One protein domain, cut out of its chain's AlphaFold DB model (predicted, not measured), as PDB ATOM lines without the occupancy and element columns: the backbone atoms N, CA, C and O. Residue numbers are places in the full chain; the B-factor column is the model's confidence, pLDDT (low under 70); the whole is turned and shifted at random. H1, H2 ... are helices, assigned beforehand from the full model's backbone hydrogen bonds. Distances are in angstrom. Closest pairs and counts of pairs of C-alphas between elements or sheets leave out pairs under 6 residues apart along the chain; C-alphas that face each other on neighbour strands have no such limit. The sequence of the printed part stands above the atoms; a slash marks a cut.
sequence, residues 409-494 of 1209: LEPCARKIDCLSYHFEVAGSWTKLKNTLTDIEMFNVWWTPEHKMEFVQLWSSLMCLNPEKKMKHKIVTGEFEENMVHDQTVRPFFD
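What this domain is: This is residues 409 to 494 of the 1209 residues of the protein "Hypothetical protein" of Phaeomonas parva (UniProt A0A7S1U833). What shape is this? The helical hairpin of H1 and H2 makes a three-sided core with H4, and H3 lies across one end; H5 and much of the unnamed stretch of residues 470 to 494 lie toward the opposite end. What is it made of? The 86 printed residues hold five named helices, H1 to H5 in chain order, and no named strand: all helix, compact with a radius of gyration of the C-alphas of 12.5 A, and spanning 31 by 26 by 21 A.

How they stand to each other: What does the longest helix touch? H1, residues 413 to 425, touches H2, residues 429 to 437, as a hairpin at a shallow tilt of 24 degrees, opposite ways; the closest C-alphas, of Phe 423 and Leu 432, are 5.5 A apart. With residues 413 to 416 alone H1 touches H3, residues 439 to 445, about perpendicular at 86 degrees; the closest C-alphas, of Ala 413 and Val 444, are 6.5 A apart. What stands beyond? H4, residues 451 to 461, is near H1, and is close to but not clearly touching H2, where the closest C-alphas, of Leu 436 and Phe 454, are 7.4 A apart. H5, residues 466 to 469, is apart from H1, H2 and H3. Are the backbones paired? Each O i to N i+4 pair is within hydrogen-bond range in H2 and H4, against 8 of 9 in H1 and 2 of 3 in H3; H5 is too short for one.

Where its parts are: Where do the helices begin and end? H1 starts at C-alpha 413 (26.451, -18.227, 0.022), and H5 ends at C-alpha 469 (32.256, 4.064, 15.923). How long are they? H1 measures 18.8 A, H4 15.4 A and H2 12.2 A.

The domain as a whole: Are there cuts or long links? The printed part has no cut, and the four links are tight. Where is confidence low? Residues 464 to 473 and 478 to 479 are under 70.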
ATOM      1  N   LEU A 409      21.874 -25.157   7.490       93.38
ATOM      2  CA  LEU A 409      22.290 -25.235   6.093       93.38
ATOM      3  C   LEU A 409      23.737 -25.724   5.998       93.38
ATOM      4  O   LEU A 409      24.550 -25.461   6.886       93.38
ATOM      5  N   GLU A 410      24.076 -26.376   4.894       92.81
ATOM      6  CA  GLU A 410      25.473 -26.637   4.546       92.81
ATOM      7  C   GLU A 410      26.203 -25.319   4.211       92.81
ATOM      8  O   GLU A 410      25.547 -24.319   3.885       92.81
ATOM      9  N   PRO A 411      27.545 -25.265   4.308       93.06
ATOM     10  CA  PRO A 411      28.325 -24.093   3.912       93.06
ATOM     11  C   PRO A 411      27.998 -23.652   2.477       93.06
ATOM     12  O   PRO A 411      28.271 -24.352   1.504       93.06
ATOM     13  N   CYS A 412      27.370 -22.484   2.343       94.12
ATOM     14  CA  CYS A 412      26.956 -21.903   1.068       94.12
ATOM     15  C   CYS A 412      26.772 -20.385   1.202       94.12
ATOM     16  O   CYS A 412      26.661 -19.875   2.322       94.12
ATOM     17  N   ALA A 413      26.681 -19.677   0.069       92.31
ATOM     18  CA  ALA A 413      26.451 -18.227   0.022       92.31
ATOM     19  C   ALA A 413      25.229 -17.810   0.865       92.31
ATOM     20  O   ALA A 413      25.309 -16.919   1.706       92.31
ATOM     21  N   ARG A 414      24.118 -18.556   0.751       93.25
ATOM     22  CA  ARG A 414      22.891 -18.306   1.525       93.25
ATOM     23  C   ARG A 414      23.113 -18.380   3.039       93.25
ATOM     24  O   ARG A 414      22.533 -17.592   3.784       93.25
ATOM     25  N   LYS A 415      23.958 -19.309   3.501       95.38
ATOM     26  CA  LYS A 415      24.281 -19.466   4.922       95.38
ATOM     27  C   LYS A 415      25.120 -18.299   5.426       95.38
ATOM     28  O   LYS A 415      24.752 -17.724   6.444       95.38
ATOM     29  N   ILE A 416      26.216 -17.950   4.747       94.31
ATOM     30  CA  ILE A 416      27.108 -16.868   5.199       94.31
ATOM     31  C   ILE A 416      26.381 -15.521   5.244       94.31
ATOM     32  O   ILE A 416      26.507 -14.803   6.232       94.31
ATOM     33  N   ASP A 417      25.528 -15.245   4.258       90.25
ATOM     34  CA  ASP A 417      24.778 -13.996   4.140       90.25
ATOM     35  C   ASP A 417      23.714 -13.829   5.234       90.25
ATOM     36  O   ASP A 417      23.596 -12.767   5.850       90.25
ATOM     37  N   CYS A 418      22.907 -14.863   5.481       93.56
ATOM     38  CA  CYS A 418      21.805 -14.770   6.439       93.56
ATOM     39  C   CYS A 418      22.274 -15.000   7.881       93.56
ATOM     40  O   CYS A 418      21.845 -14.298   8.797       93.56
ATOM     41  N   LEU A 419      23.147 -15.985   8.109       95.19
ATOM     42  CA  LEU A 419      23.538 -16.389   9.459       95.19
ATOM     43  C   LEU A 419      24.357 -15.305  10.168       95.19
ATOM     44  O   LEU A 419      24.102 -15.028  11.341       95.19
ATOM     45  N   SER A 420      25.298 -14.676   9.456       93.94
ATOM     46  CA  SER A 420      26.109 -13.579   9.999       93.94
ATOM     47  C   SER A 420      25.239 -12.386  10.398       93.94
ATOM     48  O   SER A 420      25.364 -11.891  11.518       93.94
ATOM     49  N   TYR A 421      24.280 -12.015   9.546       93.06
ATOM     50  CA  TYR A 421      23.303 -10.965   9.819       93.06
ATOM     51  C   TYR A 421      22.487 -11.231  11.079       93.06
ATOM     52  O   TYR A 421      22.420 -10.393  11.978       93.06
ATOM     53  N   HIS A 422      21.899 -12.423  11.198       94.38
ATOM     54  CA  HIS A 422      21.098 -12.737  12.375       94.38
ATOM     55  C   HIS A 422      21.935 -12.808  13.659       94.38
ATOM     56  O   HIS A 422      21.443 -12.387  14.705       94.38
ATOM     57  N   PHE A 423      23.185 -13.286  13.615       94.19
ATOM     58  CA  PHE A 423      24.055 -13.264  14.797       94.19
ATOM     59  C   PHE A 423      24.523 -11.864  15.181       94.19
ATOM     60  O   PHE A 423      24.604 -11.583  16.378       94.19
ATOM     61  N   GLU A 424      24.803 -11.004  14.205       91.19
ATOM     62  CA  GLU A 424      25.185  -9.616  14.450       91.19
ATOM     63  C   GLU A 424      24.038  -8.836  15.105       91.19
ATOM     64  O   GLU A 424      24.234  -8.256  16.171       91.19
ATOM     65  N   VAL A 425      22.820  -8.897  14.550       90.12
ATOM     66  CA  VAL A 425      21.647  -8.221  15.139       90.12
ATOM     67  C   VAL A 425      21.301  -8.793  16.517       90.12
ATOM     68  O   VAL A 425      20.962  -8.055  17.442       90.12
ATOM     69  N   ALA A 426      21.436 -10.110  16.695       91.38
ATOM     70  CA  ALA A 426      21.189 -10.754  17.981       91.38
ATOM     71  C   ALA A 426      22.276 -10.498  19.041       91.38
ATOM     72  O   ALA A 426      22.147 -11.001  20.159       91.38
ATOM     73  N   GLY A 427      23.367  -9.800  18.703       89.69
ATOM     74  CA  GLY A 427      24.511  -9.600  19.595       89.69
ATOM     75  C   GLY A 427      25.174 -10.908  20.034       89.69
ATOM     76  O   GLY A 427      25.692 -11.011  21.143       89.69
ATOM     77  N   SER A 428      25.110 -11.948  19.198       92.44
ATOM     78  CA  SER A 428      25.679 -13.274  19.463       92.44
ATOM     79  C   SER A 428      27.110 -13.368  18.928       92.44
ATOM     80  O   SER A 428      27.418 -14.198  18.070       92.44
ATOM     81  N   TRP A 429      27.999 -12.517  19.442       91.81
ATOM     82  CA  TRP A 429      29.334 -12.276  18.883       91.81
ATOM     83  C   TRP A 429      30.226 -13.513  18.810       91.81
ATOM     84  O   TRP A 429      30.875 -13.738  17.795       91.81
ATOM     85  N   THR A 430      30.210 -14.371  19.832       92.94
ATOM     86  CA  THR A 430      30.976 -15.628  19.808       92.94
ATOM     87  C   THR A 430      30.500 -16.554  18.690       92.94
ATOM     88  O   THR A 430      31.316 -17.197  18.035       92.94
ATOM     89  N   LYS A 431      29.184 -16.611  18.437       95.00
ATOM     90  CA  LYS A 431      28.627 -17.422  17.344       95.00
ATOM     91  C   LYS A 431      28.970 -16.817  15.984       95.00
ATOM     92  O   LYS A 431      29.373 -17.563  15.101       95.00
ATOM     93  N   LEU A 432      28.887 -15.491  15.848       94.88
ATOM     94  CA  LEU A 432      29.332 -14.775  14.649       94.88
ATOM     95  C   LEU A 432      30.808 -15.065  14.353       94.88
ATOM     96  O   LEU A 432      31.133 -15.540  13.269       94.88
ATOM     97  N   LYS A 433      31.691 -14.882  15.337       94.44
ATOM     98  CA  LYS A 433      33.116 -15.197  15.211       94.44
ATOM     99  C   LYS A 433      33.332 -16.642  14.768       94.44
ATOM    100  O   LYS A 433      34.048 -16.870  13.803       94.44
ATOM    101  N   ASN A 434      32.646 -17.605  15.388       94.25
ATOM    102  CA  ASN A 434      32.769 -19.013  15.001       94.25
ATOM    103  C   ASN A 434      32.358 -19.261  13.534       94.25
ATOM    104  O   ASN A 434      32.973 -20.089  12.874       94.25
ATOM    105  N   THR A 435      31.364 -18.534  13.002       94.62
ATOM    106  CA  THR A 435      30.994 -18.623  11.571       94.62
ATOM    107  C   THR A 435      32.003 -17.981  10.623       94.62
ATOM    108  O   THR A 435      32.052 -18.354   9.455       94.62
ATOM    109  N   LEU A 436      32.794 -17.016  11.101       95.62
ATOM    110  CA  LEU A 436      33.868 -16.391  10.326       95.62
ATOM    111  C   LEU A 436      35.142 -17.240  10.332       95.62
ATOM    112  O   LEU A 436      35.910 -17.202   9.376       95.62
ATOM    113  N   THR A 437      35.374 -17.990  11.410       95.88
ATOM    114  CA  THR A 437      36.576 -18.812  11.579       95.88
ATOM    115  C   THR A 437      36.416 -20.223  11.036       95.88
ATOM    116  O   THR A 437      37.425 -20.873  10.789       95.88
ATOM    117  N   ASP A 438      35.190 -20.731  10.883       95.31
ATOM    118  CA  ASP A 438      34.935 -22.058  10.314       95.31
ATOM    119  C   ASP A 438      35.551 -22.176   8.910       95.31
ATOM    120  O   ASP A 438      35.256 -21.374   8.027       95.31
ATOM    121  N   ILE A 439      36.424 -23.167   8.708       95.12
ATOM    122  CA  ILE A 439      37.242 -23.273   7.489       95.12
ATOM    123  C   ILE A 439      36.393 -23.546   6.241       95.12
ATOM    124  O   ILE A 439      36.718 -23.069   5.153       95.12
ATOM    125  N   GLU A 440      35.294 -24.289   6.371       93.44
ATOM    126  CA  GLU A 440      34.413 -24.569   5.238       93.44
ATOM    127  C   GLU A 440      33.622 -23.317   4.843       93.44
ATOM    128  O   GLU A 440      33.520 -23.012   3.655       93.44
ATOM    129  N   MET A 441      33.138 -22.541   5.821       94.81
ATOM    130  CA  MET A 441      32.508 -21.240   5.572       94.81
ATOM    131  C   MET A 441      33.512 -20.190   5.073       94.81
ATOM    132  O   MET A 441      33.165 -19.406   4.191       94.81
ATOM    133  N   PHE A 442      34.757 -20.189   5.564       95.94
ATOM    134  CA  PHE A 442      35.822 -19.283   5.113       95.94
ATOM    135  C   PHE A 442      36.088 -19.420   3.610       95.94
ATOM    136  O   PHE A 442      36.199 -18.413   2.920       95.94
ATOM    137  N   ASN A 443      36.090 -20.643   3.070       91.75
ATOM    138  CA  ASN A 443      36.250 -20.865   1.628       91.75
ATOM    139  C   ASN A 443      35.133 -20.223   0.785       91.75
ATOM    140  O   ASN A 443      35.352 -19.902  -0.381       91.75
ATOM    141  N   VAL A 444      33.937 -20.041   1.356       95.06
ATOM    142  CA  VAL A 444      32.826 -19.330   0.704       95.06
ATOM    143  C   VAL A 444      32.981 -17.816   0.880       95.06
ATOM    144  O   VAL A 444      32.805 -17.062  -0.077       95.06
ATOM    145  N   TRP A 445      33.355 -17.368   2.084       94.50
ATOM    146  CA  TRP A 445      33.628 -15.959   2.382       94.50
ATOM    147  C   TRP A 445      34.756 -15.378   1.531       94.50
ATOM    148  O   TRP A 445      34.637 -14.254   1.049       94.50
ATOM    149  N   TRP A 446      35.836 -16.136   1.323       93.12
ATOM    150  CA  TRP A 446      37.043 -15.704   0.615       93.12
ATOM    151  C   TRP A 446      36.891 -15.761  -0.913       93.12
ATOM    152  O   TRP A 446      37.751 -16.230  -1.656       93.12
ATOM    153  N   THR A 447      35.755 -15.262  -1.392       89.25
ATOM    154  CA  THR A 447      35.412 -15.104  -2.805       89.25
ATOM    155  C   THR A 447      35.214 -13.619  -3.126       89.25
ATOM    156  O   THR A 447      34.890 -12.836  -2.230       89.25
ATOM    157  N   PRO A 448      35.383 -13.180  -4.389       82.19
ATOM    158  CA  PRO A 448      35.238 -11.767  -4.753       82.19
ATOM    159  C   PRO A 448      33.888 -11.147  -4.364       82.19
ATOM    160  O   PRO A 448      33.831  -9.951  -4.093       82.19
ATOM    161  N   GLU A 449      32.826 -11.955  -4.322       81.25
ATOM    162  CA  GLU A 449      31.466 -11.520  -3.987       81.25
ATOM    163  C   GLU A 449      31.296 -11.204  -2.493       81.25
ATOM    164  O   GLU A 449      30.604 -10.246  -2.153       81.25
ATOM    165  N   HIS A 450      31.956 -11.957  -1.604       87.75
ATOM    166  CA  HIS A 450      31.709 -11.900  -0.157       87.75
ATOM    167  C   HIS A 450      32.894 -11.383   0.679       87.75
ATOM    168  O   HIS A 450      32.699 -10.971   1.828       87.75
ATOM    169  N   LYS A 451      34.114 -11.334   0.128       88.94
ATOM    170  CA  LYS A 451      35.328 -11.010   0.903       88.94
ATOM    171  C   LYS A 451      35.313  -9.623   1.553       88.94
ATOM    172  O   LYS A 451      35.882  -9.441   2.625       88.94
ATOM    173  N   MET A 452      34.648  -8.646   0.931       84.56
ATOM    174  CA  MET A 452      34.560  -7.284   1.471       84.56
ATOM    175  C   MET A 452      33.733  -7.244   2.759       84.56
ATOM    176  O   MET A 452      34.161  -6.644   3.741       84.56
ATOM    177  N   GLU A 453      32.573  -7.907   2.771       87.81
ATOM    178  CA  GLU A 453      31.728  -8.005   3.967       87.81
ATOM    179  C   GLU A 453      32.446  -8.795   5.071       87.81
ATOM    180  O   GLU A 453      32.430  -8.390   6.230       87.81
ATOM    181  N   PHE A 454      33.171  -9.857   4.703       93.50
ATOM    182  CA  PHE A 454      34.008 -10.624   5.625       93.50
ATOM    183  C   PHE A 454      35.084  -9.769   6.316       93.50
ATOM    184  O   PHE A 454      35.207  -9.795   7.542       93.50
ATOM    185  N   VAL A 455      35.839  -8.976   5.547       90.44
ATOM    186  CA  VAL A 455      36.873  -8.076   6.090       90.44
ATOM    187  C   VAL A 455      36.245  -7.009   6.984       90.44
ATOM    188  O   VAL A 455      36.768  -6.727   8.058       90.44
ATOM    189  N   GLN A 456      35.095  -6.453   6.596       87.31
ATOM    190  CA  GLN A 456      34.381  -5.471   7.412       87.31
ATOM    191  C   GLN A 456      33.876  -6.073   8.732       87.31
ATOM    192  O   GLN A 456      34.011  -5.436   9.779       87.31
ATOM    193  N   LEU A 457      33.357  -7.305   8.717       90.56
ATOM    194  CA  LEU A 457      32.936  -8.018   9.925       90.56
ATOM    195  C   LEU A 457      34.112  -8.230  10.883       90.56
ATOM    196  O   LEU A 457      33.989  -7.935  12.073       90.56
ATOM    197  N   TRP A 458      35.270  -8.651  10.371       92.06
ATOM    198  CA  TRP A 458      36.485  -8.758  11.178       92.06
ATOM    199  C   TRP A 458      36.981  -7.409  11.683       92.06
ATOM    200  O   TRP A 458      37.253  -7.289  12.871       92.06
ATOM    201  N   SER A 459      37.004  -6.372  10.841       87.94
ATOM    202  CA  SER A 459      37.389  -5.017  11.266       87.94
ATOM    203  C   SER A 459      36.540  -4.533  12.444       87.94
ATOM    204  O   SER A 459      37.030  -3.880  13.363       87.94
ATOM    205  N   SER A 460      35.264  -4.924  12.461       86.44
ATOM    206  CA  SER A 460      34.345  -4.615  13.543       86.44
ATOM    207  C   SER A 460      34.644  -5.392  14.828       86.44
ATOM    208  O   SER A 460      34.538  -4.831  15.916       86.44
ATOM    209  N   LEU A 461      35.042  -6.661  14.715       89.44
ATOM    210  CA  LEU A 461      35.444  -7.504  15.848       89.44
ATOM    211  C   LEU A 461      36.871  -7.218  16.345       89.44
ATOM    212  O   LEU A 461      37.224  -7.642  17.437       89.44
ATOM    213  N   MET A 462      37.682  -6.499  15.570       86.81
ATOM    214  CA  MET A 462      39.044  -6.093  15.930       86.81
ATOM    215  C   MET A 462      39.111  -4.678  16.524       86.81
ATOM    216  O   MET A 462      40.158  -4.257  16.991       86.81
ATOM    217  N   CYS A 463      38.026  -3.907  16.522       81.81
ATOM    218  CA  CYS A 463      38.058  -2.515  16.972       81.81
ATOM    219  C   CYS A 463      38.068  -2.405  18.513       81.81
ATOM    220  O   CYS A 463      37.114  -2.828  19.163       81.81
ATOM    221  N   LEU A 464      39.083  -1.746  19.090       69.31
ATOM    222  CA  LEU A 464      39.248  -1.533  20.545       69.31
ATOM    223  C   LEU A 464      38.159  -0.656  21.185       69.31
ATOM    224  O   LEU A 464      37.802  -0.836  22.346       69.31
ATOM    225  N   ASN A 465      37.631   0.316  20.434       65.81
ATOM    226  CA  ASN A 465      36.616   1.264  20.907       65.81
ATOM    227  C   ASN A 465      35.323   1.164  20.079       65.81
ATOM    228  O   ASN A 465      34.957   2.126  19.388       65.81
ATOM    229  N   PRO A 466      34.598   0.030  20.138       57.34
ATOM    230  CA  PRO A 466      33.397  -0.169  19.330       57.34
ATOM    231  C   PRO A 466      32.314   0.868  19.664       57.34
ATOM    232  O   PRO A 466      31.535   1.256  18.795       57.34
ATOM    233  N   GLU A 467      32.309   1.407  20.888       54.81
ATOM    234  CA  GLU A 467      31.327   2.399  21.325       54.81
ATOM    235  C   GLU A 467      31.401   3.747  20.595       54.81
ATOM    236  O   GLU A 467      30.370   4.390  20.409       54.81
ATOM    237  N   LYS A 468      32.597   4.180  20.172       50.62
ATOM    238  CA  LYS A 468      32.789   5.475  19.492       50.62
ATOM    239  C   LYS A 468      32.446   5.428  18.000       50.62
ATOM    240  O   LYS A 468      32.173   6.477  17.426       50.62
ATOM    241  N   LYS A 469      32.465   4.242  17.375       47.44
ATOM    242  CA  LYS A 469      32.256   4.064  15.923       47.44
ATOM    243  C   LYS A 469      31.000   3.262  15.555       47.44
ATOM    244  O   LYS A 469      30.484   3.450  14.458       47.44
ATOM    245  N   MET A 470      30.502   2.379  16.426       54.66
ATOM    246  CA  MET A 470      29.552   1.325  16.031       54.66
ATOM    247  C   MET A 470      28.343   1.126  16.954       54.66
ATOM    248  O   MET A 470      27.634   0.136  16.790       54.66
ATOM    249  N   LYS A 471      28.026   2.057  17.873       50.97
ATOM    250  CA  LYS A 471      26.819   1.936  18.727       50.97
ATOM    251  C   LYS A 471      25.507   1.752  17.939       50.97
ATOM    252  O   LYS A 471      24.560   1.205  18.489       50.97
ATOM    253  N   HIS A 472      25.469   2.147  16.662       53.84
ATOM    254  CA  HIS A 472      24.261   2.134  15.827       53.84
ATOM    255  C   HIS A 472      24.501   1.673  14.377       53.84
ATOM    256  O   HIS A 472      23.793   2.101  13.467       53.84
ATOM    257  N   LYS A 473      25.525   0.845  14.120       66.19
ATOM    258  CA  LYS A 473      25.817   0.343  12.765       66.19
ATOM    259  C   LYS A 473      26.167  -1.142  12.806       66.19
ATOM    260  O   LYS A 473      27.112  -1.539  13.483       66.19
ATOM    261  N   ILE A 474      25.396  -1.944  12.079       75.31
ATOM    262  CA  ILE A 474      25.733  -3.334  11.762       75.31
ATOM    263  C   ILE A 474      26.470  -3.364  10.420       75.31
ATOM    264  O   ILE A 474      26.256  -2.495   9.573       75.31
ATOM    265  N   VAL A 475      27.364  -4.329  10.233       79.94
ATOM    266  CA  VAL A 475      28.103  -4.497   8.974       79.94
ATOM    267  C   VAL A 475      27.206  -5.128   7.910       79.94
ATOM    268  O   VAL A 475      27.174  -4.700   6.761       79.94
ATOM    269  N   THR A 476      26.430  -6.125   8.318       77.81
ATOM    270  CA  THR A 476      25.609  -6.973   7.444       77.81
ATOM    271  C   THR A 476      24.297  -6.323   6.983       77.81
ATOM    272  O   THR A 476      23.521  -6.932   6.247       77.81
ATOM    273  N   GLY A 477      23.994  -5.082   7.364       70.25
ATOM    274  CA  GLY A 477      22.713  -4.480   7.000       70.25
ATOM    275  C   GLY A 477      22.501  -3.056   7.488       70.25
ATOM    276  O   GLY A 477      23.431  -2.352   7.872       70.25
ATOM    277  N   GLU A 478      21.244  -2.625   7.450       67.19
ATOM    278  CA  GLU A 478      20.836  -1.371   8.069       67.19
ATOM    279  C   GLU A 478      20.439  -1.619   9.517       67.19
ATOM    280  O   GLU A 478      19.726  -2.569   9.826       67.19
ATOM    281  N   PHE A 479      20.898  -0.739  10.397       66.75
ATOM    282  CA  PHE A 479      20.453  -0.725  11.775       66.75
ATOM    283  C   PHE A 479      19.122   0.023  11.869       66.75
ATOM    284  O   PHE A 479      19.018   1.171  11.429       66.75
ATOM    285  N   GLU A 480      18.119  -0.623  12.448       72.88
ATOM    286  CA  GLU A 480      16.846  -0.002  12.804       72.88
ATOM    287  C   GLU A 480      16.801   0.210  14.326       72.88
ATOM    288  O   GLU A 480      17.268  -0.633  15.090       72.88
ATOM    289  N   GLU A 481      16.244   1.330  14.801       72.44
ATOM    290  CA  GLU A 481      16.154   1.624  16.248       72.44
ATOM    291  C   GLU A 481      15.411   0.521  17.017       72.44
ATOM    292  O   GLU A 481      15.730   0.197  18.159       72.44
ATOM    293  N   ASN A 482      14.460  -0.117  16.341       78.56
ATOM    294  CA  ASN A 482      13.661  -1.228  16.833       78.56
ATOM    295  C   ASN A 482      14.457  -2.547  17.006       78.56
ATOM    296  O   ASN A 482      13.880  -3.555  17.421       78.56
ATOM    297  N   MET A 483      15.748  -2.560  16.655       82.12
ATOM    298  CA  MET A 483      16.696  -3.657  16.868       82.12
ATOM    299  C   MET A 483      17.525  -3.461  18.144       82.12
ATOM    300  O   MET A 483      18.383  -4.290  18.421       82.12
ATOM    301  N   VAL A 484      17.302  -2.403  18.932       80.31
ATOM    302  CA  VAL A 484      18.022  -2.160  20.195       80.31
ATOM    303  C   VAL A 484      17.265  -2.727  21.384       80.31
ATOM    304  O   VAL A 484      16.136  -2.330  21.659       80.31
ATOM    305  N   HIS A 485      17.918  -3.605  22.135       82.56
ATOM    306  CA  HIS A 485      17.469  -4.058  23.446       82.56
ATOM    307  C   HIS A 485      18.683  -4.175  24.386       82.56
ATOM    308  O   HIS A 485      19.421  -3.210  24.555       82.56
ATOM    309  N   ASP A 486      18.924  -5.365  24.944       79.62
ATOM    310  CA  ASP A 486      19.960  -5.682  25.934       79.62
ATOM    311  C   ASP A 486      20.992  -6.640  25.323       79.62
ATOM    312  O   ASP A 486      21.459  -7.590  25.957       79.62
ATOM    313  N   GLN A 487      21.303  -6.463  24.035       84.38
ATOM    314  CA  GLN A 487      22.358  -7.250  23.410       84.38
ATOM    315  C   GLN A 487      23.696  -7.019  24.110       84.38
ATOM    316  O   GLN A 487      24.012  -5.919  24.564       84.38
ATOM    317  N   THR A 488      24.517  -8.068  24.153       82.06
ATOM    318  CA  THR A 488      25.862  -7.959  24.722       82.06
ATOM    319  C   THR A 488      26.700  -6.947  23.945       82.06
ATOM    320  O   THR A 488      26.594  -6.848  22.718       82.06
ATOM    321  N   VAL A 489      27.548  -6.202  24.652       80.19
ATOM    322  CA  VAL A 489      28.492  -5.274  24.021       80.19
ATOM    323  C   VAL A 489      29.429  -6.066  23.112       80.19
ATOM    324  O   VAL A 489      29.880  -7.154  23.475       80.19
ATOM    325  N   ARG A 490      29.701  -5.526  21.919       84.06
ATOM    326  CA  ARG A 490      30.583  -6.156  20.932       84.06
ATOM    327  C   ARG A 490      31.980  -6.367  21.541       84.06
ATOM    328  O   ARG A 490      32.618  -5.374  21.891       84.06
ATOM    329  N   PRO A 491      32.448  -7.620  21.687       82.81
ATOM    330  CA  PRO A 491      33.767  -7.924  22.208       82.81
ATOM    331  C   PRO A 491      34.825  -7.747  21.119       82.81
ATOM    332  O   PRO A 491      34.521  -7.717  19.925       82.81
ATOM    333  N   PHE A 492      36.073  -7.696  21.565       85.31
ATOM    334  CA  PHE A 492      37.247  -7.750  20.710       85.31
ATOM    335  C   PHE A 492      37.735  -9.202  20.565       85.31
ATOM    336  O   PHE A 492      37.761  -9.941  21.552       85.31
ATOM    337  N   PHE A 493      38.128  -9.603  19.354       88.94
ATOM    338  CA  PHE A 493      38.734 -10.906  19.069       88.94
ATOM    339  C   PHE A 493      40.049 -10.756  18.303       88.94
ATOM    340  O   PHE A 493      40.155  -9.945  17.383       88.94
ATOM    341  N   ASP A 494      41.018 -11.613  18.630       90.12
ATOM    342  CA  ASP A 494      42.267 -11.738  17.882       90.12
ATOM    343  C   ASP A 494      42.081 -12.719  16.708       90.12
ATOM    344  O   ASP A 494      41.903 -13.922  16.934       90.12
TER     345      ASP A 494